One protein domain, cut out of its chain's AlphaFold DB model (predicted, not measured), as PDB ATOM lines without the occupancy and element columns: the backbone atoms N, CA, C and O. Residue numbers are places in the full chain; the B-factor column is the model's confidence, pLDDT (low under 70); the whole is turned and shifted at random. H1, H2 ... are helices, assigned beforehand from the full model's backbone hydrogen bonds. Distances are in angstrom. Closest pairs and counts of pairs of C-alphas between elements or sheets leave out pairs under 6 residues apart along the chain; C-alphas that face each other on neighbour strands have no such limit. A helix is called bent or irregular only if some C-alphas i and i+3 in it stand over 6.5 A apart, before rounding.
ATOM      1  N   ARG A 211      78.218  24.962  75.878       91.25
ATOM      2  CA  ARG A 211      77.535  26.272  75.806       91.25
ATOM      3  C   ARG A 211      78.198  27.388  76.616       91.25
ATOM      4  O   ARG A 211      77.871  28.550  76.401       91.25
ATOM      5  N   PHE A 212      79.069  27.038  77.557       92.25
ATOM      6  CA  PHE A 212      79.824  27.973  78.386       92.25
ATOM      7  C   PHE A 212      81.278  28.125  77.922       92.25
ATOM      8  O   PHE A 212      81.990  28.963  78.456       92.25
ATOM      9  N   GLY A 213      81.734  27.320  76.956       92.44
ATOM     10  CA  GLY A 213      83.059  27.450  76.351       92.44
ATOM     11  C   GLY A 213      83.106  28.611  75.359       92.44
ATOM     12  O   GLY A 213      82.607  29.696  75.641       92.44
ATOM     13  N   TRP A 214      83.607  28.340  74.152       90.75
ATOM     14  CA  TRP A 214      83.769  29.301  73.051       90.75
ATOM     15  C   TRP A 214      82.646  30.333  72.815       90.75
ATOM     16  O   TRP A 214      82.976  31.471  72.470       90.75
ATOM     17  N   PRO A 215      81.340  29.983  72.886       85.50
ATOM     18  CA  PRO A 215      80.279  30.944  72.588       85.50
ATOM     19  C   PRO A 215      79.964  31.906  73.741       85.50
ATOM     20  O   PRO A 215      79.199  32.847  73.537       85.50
ATOM     21  N   TYR A 216      80.480  31.668  74.944       86.25
ATOM     22  CA  TYR A 216      80.161  32.482  76.118       86.25
ATOM     23  C   TYR A 216      81.425  33.044  76.761       86.25
ATOM     24  O   TYR A 216      81.552  34.258  76.901       86.25
ATOM     25  N   ASN A 217      82.370  32.162  77.072       91.06
ATOM     26  CA  ASN A 217      83.707  32.529  77.507       91.06
ATOM     27  C   ASN A 217      84.651  32.582  76.299       91.06
ATOM     28  O   ASN A 217      84.371  31.996  75.247       91.06
ATOM     29  N   ALA A 218      85.767  33.293  76.435       92.06
ATOM     30  CA  ALA A 218      86.667  33.547  75.318       92.06
ATOM     31  C   ALA A 218      88.074  32.989  75.580       92.06
ATOM     32  O   ALA A 218      89.013  33.770  75.757       92.06
ATOM     33  N   PRO A 219      88.280  31.655  75.563       94.69
ATOM     34  CA  PRO A 219      89.585  31.065  75.863       94.69
ATOM     35  C   PRO A 219      90.700  31.592  74.952       94.69
ATOM     36  O   PRO A 219      91.822  31.770  75.418       94.69
ATOM     37  N   GLY A 220      90.404  31.932  73.692       94.44
ATOM     38  CA  GLY A 220      91.393  32.551  72.801       94.44
ATOM     39  C   GLY A 220      91.858  33.948  73.232       94.44
ATOM     40  O   GLY A 220      92.940  34.366  72.834       94.44
ATOM     41  N   PHE A 221      91.078  34.662  74.045       93.12
ATOM     42  CA  PHE A 221      91.424  35.989  74.568       93.12
ATOM     43  C   PHE A 221      91.908  35.932  76.024       93.12
ATOM     44  O   PHE A 221      92.705  36.769  76.435       93.12
ATOM     45  N   GLU A 222      91.473  34.928  76.788       94.31
ATOM     46  CA  GLU A 222      91.708  34.817  78.232       94.31
ATOM     47  C   GLU A 222      92.884  33.900  78.611       94.31
ATOM     48  O   GLU A 222      93.491  34.102  79.662       94.31
ATOM     49  N   LEU A 223      93.231  32.896  77.794       95.25
ATOM     50  CA  LEU A 223      94.372  32.005  78.050       95.25
ATOM     51  C   LEU A 223      95.765  32.656  77.950       95.25
ATOM     52  O   LEU A 223      96.642  32.194  78.680       95.25
ATOM     53  N   PRO A 224      96.027  33.698  77.127       94.94
ATOM     54  CA  PRO A 224      97.374  34.263  77.009       94.94
ATOM     55  C   PRO A 224      97.973  34.700  78.351       94.94
ATOM     56  O   PRO A 224      99.108  34.354  78.659       94.94
ATOM     57  N   ILE A 225      97.194  35.381  79.199       93.50
ATOM     58  CA  ILE A 225      97.655  35.791  80.535       93.50
ATOM     59  C   ILE A 225      97.889  34.594  81.465       93.50
ATOM     60  O   ILE A 225      98.802  34.622  82.282       93.50
ATOM     61  N   LEU A 226      97.104  33.521  81.339       94.69
ATOM     62  CA  LEU A 226      97.307  32.310  82.134       94.69
ATOM     63  C   LEU A 226      98.622  31.620  81.772       94.69
ATOM     64  O   LEU A 226      99.342  31.185  82.667       94.69
ATOM     65  N   ILE A 227      98.941  31.542  80.481       94.81
ATOM     66  CA  ILE A 227     100.193  30.951  79.993       94.81
ATOM     67  C   ILE A 227     101.387  31.833  80.364       94.81
ATOM     68  O   ILE A 227     102.413  31.305  80.781       94.81
ATOM     69  N   GLU A 228     101.248  33.155  80.277       93.50
ATOM     70  CA  GLU A 228     102.290  34.093  80.705       93.50
ATOM     71  C   GLU A 228     102.628  33.919  82.191       93.50
ATOM     72  O   GLU A 228     103.787  33.739  82.561       93.50
ATOM     73  N   GLU A 229     101.612  33.906  83.057       94.25
ATOM     74  CA  GLU A 229     101.832  33.839  84.501       94.25
ATOM     75  C   GLU A 229     102.187  32.422  84.978       94.25
ATOM     76  O   GLU A 229     102.973  32.255  85.913       94.25
ATOM     77  N   PHE A 230     101.614  31.378  84.372       95.81
ATOM     78  CA  PHE A 230     101.666  30.001  84.881       95.81
ATOM     79  C   PHE A 230     102.156  28.956  83.873       95.81
ATOM     80  O   PHE A 230     101.971  27.767  84.125       95.81
ATOM     81  N   GLY A 231     102.797  29.335  82.765       89.25
ATOM     82  CA  GLY A 231     103.147  28.418  81.667       89.25
ATOM     83  C   GLY A 231     103.908  27.147  82.073       89.25
ATOM     84  O   GLY A 231     103.720  26.105  81.460       89.25
ATOM     85  N   GLY A 232     104.688  27.169  83.160       90.81
ATOM     86  CA  GLY A 232     105.343  25.965  83.706       90.81
ATOM     87  C   GLY A 232     104.398  24.922  84.332       90.81
ATOM     88  O   GLY A 232     104.832  23.826  84.674       90.81
ATOM     89  N   HIS A 233     103.119  25.256  84.501       95.88
ATOM     90  CA  HIS A 233     102.092  24.431  85.145       95.88
ATOM     91  C   HIS A 233     100.841  24.233  84.277       95.88
ATOM     92  O   HIS A 233      99.959  23.460  84.649       95.88
ATOM     93  N   VAL A 234     100.757  24.917  83.133       96.69
ATOM     94  CA  VAL A 234      99.666  24.794  82.162       96.69
ATOM     95  C   VAL A 234     100.162  23.930  80.996       96.69
ATOM     96  O   VAL A 234     101.138  24.302  80.353       96.69
ATOM     97  N   PRO A 235      99.530  22.778  80.700       96.81
ATOM     98  CA  PRO A 235      99.967  21.918  79.598       96.81
ATOM     99  C   PRO A 235      99.861  22.557  78.210       96.81
ATOM    100  O   PRO A 235     100.586  22.154  77.304       96.81
ATOM    101  N   LEU A 236      98.938  23.504  78.024       96.25
ATOM    102  CA  LEU A 236      98.866  24.330  76.820       96.25
ATOM    103  C   LEU A 236      99.954  25.407  76.846       96.25
ATOM    104  O   LEU A 236     100.114  26.111  77.842       96.25
ATOM    105  N   GLY A 237     100.666  25.565  75.734       94.06
ATOM    106  CA  GLY A 237     101.747  26.538  75.605       94.06
ATOM    107  C   GLY A 237     101.505  27.580  74.517       94.06
ATOM    108  O   GLY A 237     100.513  27.557  73.788       94.06
ATOM    109  N   TRP A 238     102.479  28.476  74.345       92.81
ATOM    110  CA  TRP A 238     102.473  29.478  73.273       92.81
ATOM    111  C   TRP A 238     102.351  28.872  71.867       92.81
ATOM    112  O   TRP A 238     101.748  29.484  70.990       92.81
ATOM    113  N   SER A 239     102.853  27.651  71.660       93.06
ATOM    114  CA  SER A 239     102.689  26.907  70.405       93.06
ATOM    115  C   SER A 239     101.234  26.548  70.092       93.06
ATOM    116  O   SER A 239     100.879  26.430  68.922       93.06
ATOM    117  N   ASP A 240     100.381  26.390  71.108       95.12
ATOM    118  CA  ASP A 240      98.952  26.108  70.928       95.12
ATOM    119  C   ASP A 240      98.142  27.386  70.673       95.12
ATOM    120  O   ASP A 240      97.079  27.338  70.049       95.12
ATOM    121  N   MET A 241      98.640  28.538  71.132       93.44
ATOM    122  CA  MET A 241      97.861  29.775  71.187       93.44
ATOM    123  C   MET A 241      97.448  30.323  69.829       93.44
ATOM    124  O   MET A 241      96.337  30.835  69.729       93.44
ATOM    125  N   SER A 242      98.269  30.181  68.782       91.69
ATOM    126  CA  SER A 242      97.866  30.621  67.435       91.69
ATOM    127  C   SER A 242      96.587  29.909  66.996       91.69
ATOM    128  O   SER A 242      95.625  30.556  66.596       91.69
ATOM    129  N   ARG A 243      96.538  28.582  67.167       94.81
ATOM    130  CA  ARG A 243      95.368  27.769  66.817       94.81
ATOM    131  C   ARG A 243      94.153  28.141  67.664       94.81
ATOM    132  O   ARG A 243      93.080  28.351  67.120       94.81
ATOM    133  N   ILE A 244      94.318  28.241  68.985       95.69
ATOM    134  CA  ILE A 244      93.220  28.575  69.910       95.69
ATOM    135  C   ILE A 244      92.644  29.965  69.593       95.69
ATOM    136  O   ILE A 244      91.428  30.161  69.617       95.69
ATOM    137  N   PHE A 245      93.508  30.933  69.287       93.31
ATOM    138  CA  PHE A 245      93.103  32.283  68.914       93.31
ATOM    139  C   PHE A 245      92.358  32.306  67.575       93.31
ATOM    140  O   PHE A 245      91.288  32.912  67.479       93.31
ATOM    141  N   ASP A 246      92.874  31.607  66.564       91.50
ATOM    142  CA  ASP A 246      92.226  31.495  65.257       91.50
ATOM    143  C   ASP A 246      90.862  30.796  65.363       91.50
ATOM    144  O   ASP A 246      89.877  31.273  64.791       91.50
ATOM    145  N   ASP A 247      90.767  29.736  66.173       91.50
ATOM    146  CA  ASP A 247      89.515  29.038  66.477       91.50
ATOM    147  C   ASP A 247      88.503  29.978  67.157       91.50
ATOM    148  O   ASP A 247      87.329  30.017  66.763       91.50
ATOM    149  N   GLN A 248      88.937  30.787  68.134       91.69
ATOM    150  CA  GLN A 248      88.087  31.803  68.764       91.69
ATOM    151  C   GLN A 248      87.586  32.809  67.725       91.69
ATOM    152  O   GLN A 248      86.380  33.055  67.637       91.69
ATOM    153  N   LEU A 249      88.488  33.380  66.921       88.06
ATOM    154  CA  LEU A 249      88.143  34.375  65.906       88.06
ATOM    155  C   LEU A 249      87.166  33.820  64.872       88.06
ATOM    156  O   LEU A 249      86.213  34.511  64.504       88.06
ATOM    157  N   HIS A 250      87.374  32.584  64.422       86.81
ATOM    158  CA  HIS A 250      86.487  31.928  63.472       86.81
ATOM    159  C   HIS A 250      85.064  31.793  64.030       86.81
ATOM    160  O   HIS A 250      84.094  32.056  63.322       86.81
ATOM    161  N   ARG A 251      84.928  31.457  65.319       84.62
ATOM    162  CA  ARG A 251      83.627  31.251  65.976       84.62
ATOM    163  C   ARG A 251      82.876  32.547  66.267       84.62
ATOM    164  O   ARG A 251      81.647  32.558  66.207       84.62
ATOM    165  N   VAL A 252      83.587  33.630  66.586       79.31
ATOM    166  CA  VAL A 252      82.954  34.918  66.931       79.31
ATOM    167  C   VAL A 252      82.683  35.807  65.717       79.31
ATOM    168  O   VAL A 252      81.890  36.746  65.811       79.31
ATOM    169  N   ARG A 253      83.305  35.538  64.564       76.44
ATOM    170  CA  ARG A 253      83.072  36.287  63.320       76.44
ATOM    171  C   ARG A 253      81.801  35.817  62.601       76.44
ATOM    172  O   ARG A 253      81.505  34.630  62.530       76.44
ATOM    173  N   SER A 254      81.055  36.761  62.019       68.50
ATOM    174  CA  SER A 254      79.952  36.466  61.094       68.50
ATOM    175  C   SER A 254      80.042  37.357  59.853       68.50
ATOM    176  O   SER A 254      79.724  38.547  59.893       68.50
ATOM    177  N   GLY A 255      80.502  36.785  58.736       67.81
ATOM    178  CA  GLY A 255      80.745  37.540  57.503       67.81
ATOM    179  C   GLY A 255      81.780  38.652  57.711       67.81
ATOM    180  O   GLY A 255      82.835  38.418  58.293       67.81
ATOM    181  N   SER A 256      81.470  39.873  57.265       58.81
ATOM    182  CA  SER A 256      82.317  41.060  57.465       58.81
ATOM    183  C   SER A 256      82.172  41.709  58.848       58.81
ATOM    184  O   SER A 256      82.900  42.651  59.157       58.81
ATOM    185  N   ARG A 257      81.245  41.232  59.692       60.69
ATOM    186  CA  ARG A 257      81.013  41.777  61.035       60.69
ATOM    187  C   ARG A 257      81.756  40.932  62.068       60.69
ATOM    188  O   ARG A 257      81.425  39.767  62.310       60.69
ATOM    189  N   ALA A 258      82.782  41.523  62.669       60.59
ATOM    190  CA  ALA A 258      83.466  40.927  63.806       60.59
ATOM    191  C   ALA A 258      82.520  40.886  65.021       60.59
ATOM    192  O   ALA A 258      81.750  41.820  65.231       60.59
ATOM    193  N   PHE A 259      82.577  39.800  65.796       64.44
ATOM    194  CA  PHE A 259      81.856  39.631  67.067       64.44
ATOM    195  C   PHE A 259      80.313  39.613  66.986       64.44
ATOM    196  O   PHE A 259      79.616  39.862  67.963       64.44
ATOM    197  N   CYS A 260      79.757  39.249  65.827       61.44
ATOM    198  CA  CYS A 260      78.321  38.986  65.638       61.44
ATOM    199  C   CYS A 260      78.033  37.500  65.341       61.44
ATOM    200  O   CYS A 260      77.090  37.181  64.616       61.44
ATOM    201  N   GLY A 261      78.894  36.592  65.815       59.59
ATOM    202  CA  GLY A 261      78.810  35.150  65.568       59.59
ATOM    203  C   GLY A 261      77.441  34.544  65.911       59.59
ATOM    204  O   GLY A 261      76.801  34.922  66.887       59.59
ATOM    205  N   LYS A 262      76.996  33.564  65.113       57.19
ATOM    206  CA  LYS A 262      75.680  32.896  65.243       57.19
ATOM    207  C   LYS A 262      75.552  31.987  66.477       57.19
ATOM    208  O   LYS A 262      74.468  31.480  66.744       57.19
ATOM    209  N   SER A 263      76.652  31.721  67.175       65.94
ATOM    210  CA  SER A 263      76.762  30.685  68.207       65.94
ATOM    211  C   SER A 263      76.504  31.180  69.632       65.94
ATOM    212  O   SER A 263      76.431  30.356  70.540       65.94
ATOM    213  N   THR A 264      76.337  32.490  69.846       74.38
ATOM    214  CA  THR A 264      76.156  33.072  71.183       74.38
ATOM    215  C   THR A 264      74.776  33.689  71.378       74.38
ATOM    216  O   THR A 264      74.217  34.315  70.477       74.38
ATOM    217  N   LYS A 265      74.220  33.514  72.582       76.19
ATOM    218  CA  LYS A 265      72.981  34.182  73.013       76.19
ATOM    219  C   LYS A 265      73.226  35.617  73.485       76.19
ATOM    220  O   LYS A 265      72.263  36.360  73.634       76.19
ATOM    221  N   ASP A 266      74.487  35.981  73.717       78.50
ATOM    222  CA  ASP A 266      74.897  37.296  74.201       78.50
ATOM    223  C   ASP A 266      76.159  37.781  73.457       78.50
ATOM    224  O   ASP A 266      77.281  37.715  73.973       78.50
ATOM    225  N   PRO A 267      75.999  38.246  72.204       79.56
ATOM    226  CA  PRO A 267      77.123  38.695  71.389       79.56
ATOM    227  C   PRO A 267      77.804  39.942  71.951       79.56
ATOM    228  O   PRO A 267      78.993  40.129  71.708       79.56
ATOM    229  N   LEU A 268      77.099  40.781  72.714       81.25
ATOM    230  CA  LEU A 268      77.679  41.991  73.295       81.25
ATOM    231  C   LEU A 268      78.657  41.647  74.416       81.25
ATOM    232  O   LEU A 268      79.787  42.135  74.391       81.25
ATOM    233  N   THR A 269      78.268  40.759  75.337       79.94
ATOM    234  CA  THR A 269      79.176  40.278  76.388       79.94
ATOM    235  C   THR A 269      80.395  39.594  75.777       79.94
ATOM    236  O   THR A 269      81.521  39.911  76.152       79.94
ATOM    237  N   LEU A 270      80.205  38.725  74.777       81.75
ATOM    238  CA  LEU A 270      81.325  38.058  74.107       81.75
ATOM    239  C   LEU A 270      82.244  39.044  73.367       81.75
ATOM    240  O   LEU A 270      83.463  38.885  73.390       81.75
ATOM    241  N   THR A 271      81.683  40.081  72.737       81.38
ATOM    242  CA  THR A 271      82.466  41.155  72.100       81.38
ATOM    243  C   THR A 271      83.314  41.890  73.130       81.38
ATOM    244  O   THR A 271      84.492  42.141  72.884       81.38
ATOM    245  N   ALA A 272      82.736  42.214  74.289       83.56
ATOM    246  CA  ALA A 272      83.437  42.926  75.350       83.56
ATOM    247  C   ALA A 272      84.669  42.151  75.850       83.56
ATOM    248  O   ALA A 272      85.667  42.776  76.192       83.56
ATOM    249  N   ARG A 273      84.669  40.810  75.787       87.00
ATOM    250  CA  ARG A 273      85.819  39.966  76.172       87.00
ATOM    251  C   ARG A 273      87.062  40.127  75.307       87.00
ATOM    252  O   ARG A 273      88.134  39.702  75.724       87.00
ATOM    253  N   ILE A 274      86.985  40.769  74.140       86.25
ATOM    254  CA  ILE A 274      88.205  41.105  73.385       86.25
ATOM    255  C   ILE A 274      89.150  42.002  74.205       86.25
ATOM    256  O   ILE A 274      90.362  41.981  74.007       86.25
ATOM    257  N   TYR A 275      88.596  42.770  75.145       88.00
ATOM    258  CA  TYR A 275      89.348  43.617  76.061       88.00
ATOM    259  C   TYR A 275      90.387  42.833  76.884       88.00
ATOM    260  O   TYR A 275      91.468  43.362  77.144       88.00
ATOM    261  N   GLU A 276      90.130  41.558  77.197       89.88
ATOM    262  CA  GLU A 276      91.063  40.704  77.947       89.88
ATOM    263  C   GLU A 276      92.400  40.518  77.204       89.88
ATOM    264  O   GLU A 276      93.467  40.460  77.818       89.88
ATOM    265  N   LEU A 277      92.378  40.524  75.863       86.50
ATOM    266  CA  LEU A 277      93.600  40.515  75.055       86.50
ATOM    267  C   LEU A 277      94.393  41.819  75.225       86.50
ATOM    268  O   LEU A 277      95.622  41.800  75.273       86.50
ATOM    269  N   GLY A 278      93.691  42.949  75.334       86.38
ATOM    270  CA  GLY A 278      94.300  44.244  75.627       86.38
ATOM    271  C   GLY A 278      95.024  44.238  76.973       86.38
ATOM    272  O   GLY A 278      96.168  44.684  77.042       86.38
ATOM    273  N   LEU A 279      94.406  43.656  78.007       83.94
ATOM    274  CA  LEU A 279      95.017  43.492  79.330       83.94
ATOM    275  C   LEU A 279      96.291  42.642  79.299       83.94
ATOM    276  O   LEU A 279      97.273  42.965  79.971       83.94
ATOM    277  N   PHE A 280      96.284  41.554  78.531       85.38
ATOM    278  CA  PHE A 280      97.478  40.738  78.335       85.38
ATOM    279  C   PHE A 280      98.610  41.557  77.691       85.38
ATOM    280  O   PHE A 280      99.710  41.611  78.236       85.38
ATOM    281  N   LEU A 281      98.325  42.239  76.575       85.62
ATOM    282  CA  LEU A 281      99.325  43.006  75.826       85.62
ATOM    283  C   LEU A 281      99.921  44.163  76.634       85.62
ATOM    284  O   LEU A 281     101.118  44.424  76.530       85.62
ATOM    285  N   ASP A 282      99.097  44.857  77.419       81.25
ATOM    286  CA  ASP A 282      99.541  45.932  78.309       81.25
ATOM    287  C   ASP A 282     100.537  45.408  79.353       81.25
ATOM    288  O   ASP A 282     101.636  45.936  79.530       81.25
ATOM    289  N   ALA A 283     100.216  44.273  79.968       76.19
ATOM    290  CA  ALA A 283     101.074  43.693  80.986       76.19
ATOM    291  C   ALA A 283     102.376  43.086  80.451       76.19
ATOM    292  O   ALA A 283     103.420  43.244  81.082       76.19
ATOM    293  N   SER A 284     102.358  42.439  79.280       75.12
ATOM    294  CA  SER A 284     103.590  41.952  78.640       75.12
ATOM    295  C   SER A 284     104.545  43.098  78.290       75.12
ATOM    296  O   SER A 284     105.768  42.941  78.326       75.12
ATOM    297  N   ARG A 285     104.009  44.288  77.997       73.62
ATOM    298  CA  ARG A 285     104.816  45.500  77.804       73.62
ATOM    299  C   ARG A 285     105.400  46.003  79.122       73.62
ATOM    300  O   ARG A 285     106.594  46.260  79.176       73.62
ATOM    301  N   ALA A 286     104.614  46.052  80.195       63.50
ATOM    302  CA  ALA A 286     105.119  46.446  81.513       63.50
ATOM    303  C   ALA A 286     106.236  45.511  82.031       63.50
ATOM    304  O   ALA A 286     107.205  45.974  82.632       63.50
TER     305      ALA A 286
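Overview. This is residues 211 to 286 of the 294 residues of an uncharacterized protein of Proteobacteria bacterium (UniProt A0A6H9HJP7). Two helices, H1 and H2, fold back along each other as a hairpin, and H4 packs with its first half on another side of H1, well away from H2. The short H3 and the long link 253 to 266 lie towards the end of the model where H2 finishes. The 76 printed residues hold four named helices, H1 to H4 in order, and no named strand; the class is all helix. The whole is compact, with a radius of gyration of the C-alphas of 12.8 A and spans of 35 by 25 by 21 A.

Arrangement. H1, residues 219 to 230, and H2, residues 238 to 252, form a helical hairpin: they touch, closest at the C-alphas of Gly 220 and Phe 245, 4.3 A apart, and run opposite ways at a shallow tilt of 23 degrees. H4, residues 275 to 286, touches H1 with residues 276 to 280 alone, and H1 touches H4 with residues 221 to 225 alone. Their closest C-alphas, of Phe 221 and Leu 277, are 5.0 A apart; they run the same way at a shallow tilt of 29 degrees. H2 and H4 are apart. H3, residues 267 to 272, is apart from H1, only just apart from H2 at 8.0 A, and meets H4 only through their link. Every O i to N i+4 pair is within hydrogen-bond range in H3 and H4, against 5 of 8 in H1 and 9 of 11 in H2.

Along the chain. H1 begins at C-alpha 219, (89.585, 31.065, 75.863), and is 15.1 A long. H2 is 21.2 A long, H3 8.6 A. H1 and H2 are only just irregular: C-alphas 221 and 224 are 6.7 A apart, 239 and 242 6.8 A. H4, 16.9 A, ends at C-alpha 286, (105.119, 46.446, 81.513).

Size, cuts and confidence. The C-alphas farthest apart, of Gly 232 and Ser 256, are 38.0 A apart. The printed part has no cut. The link from H2 to H3 is long, 14 residues. Mean pLDDT of the printed part is 84.8; residues 254 to 263 and 286 are under 70.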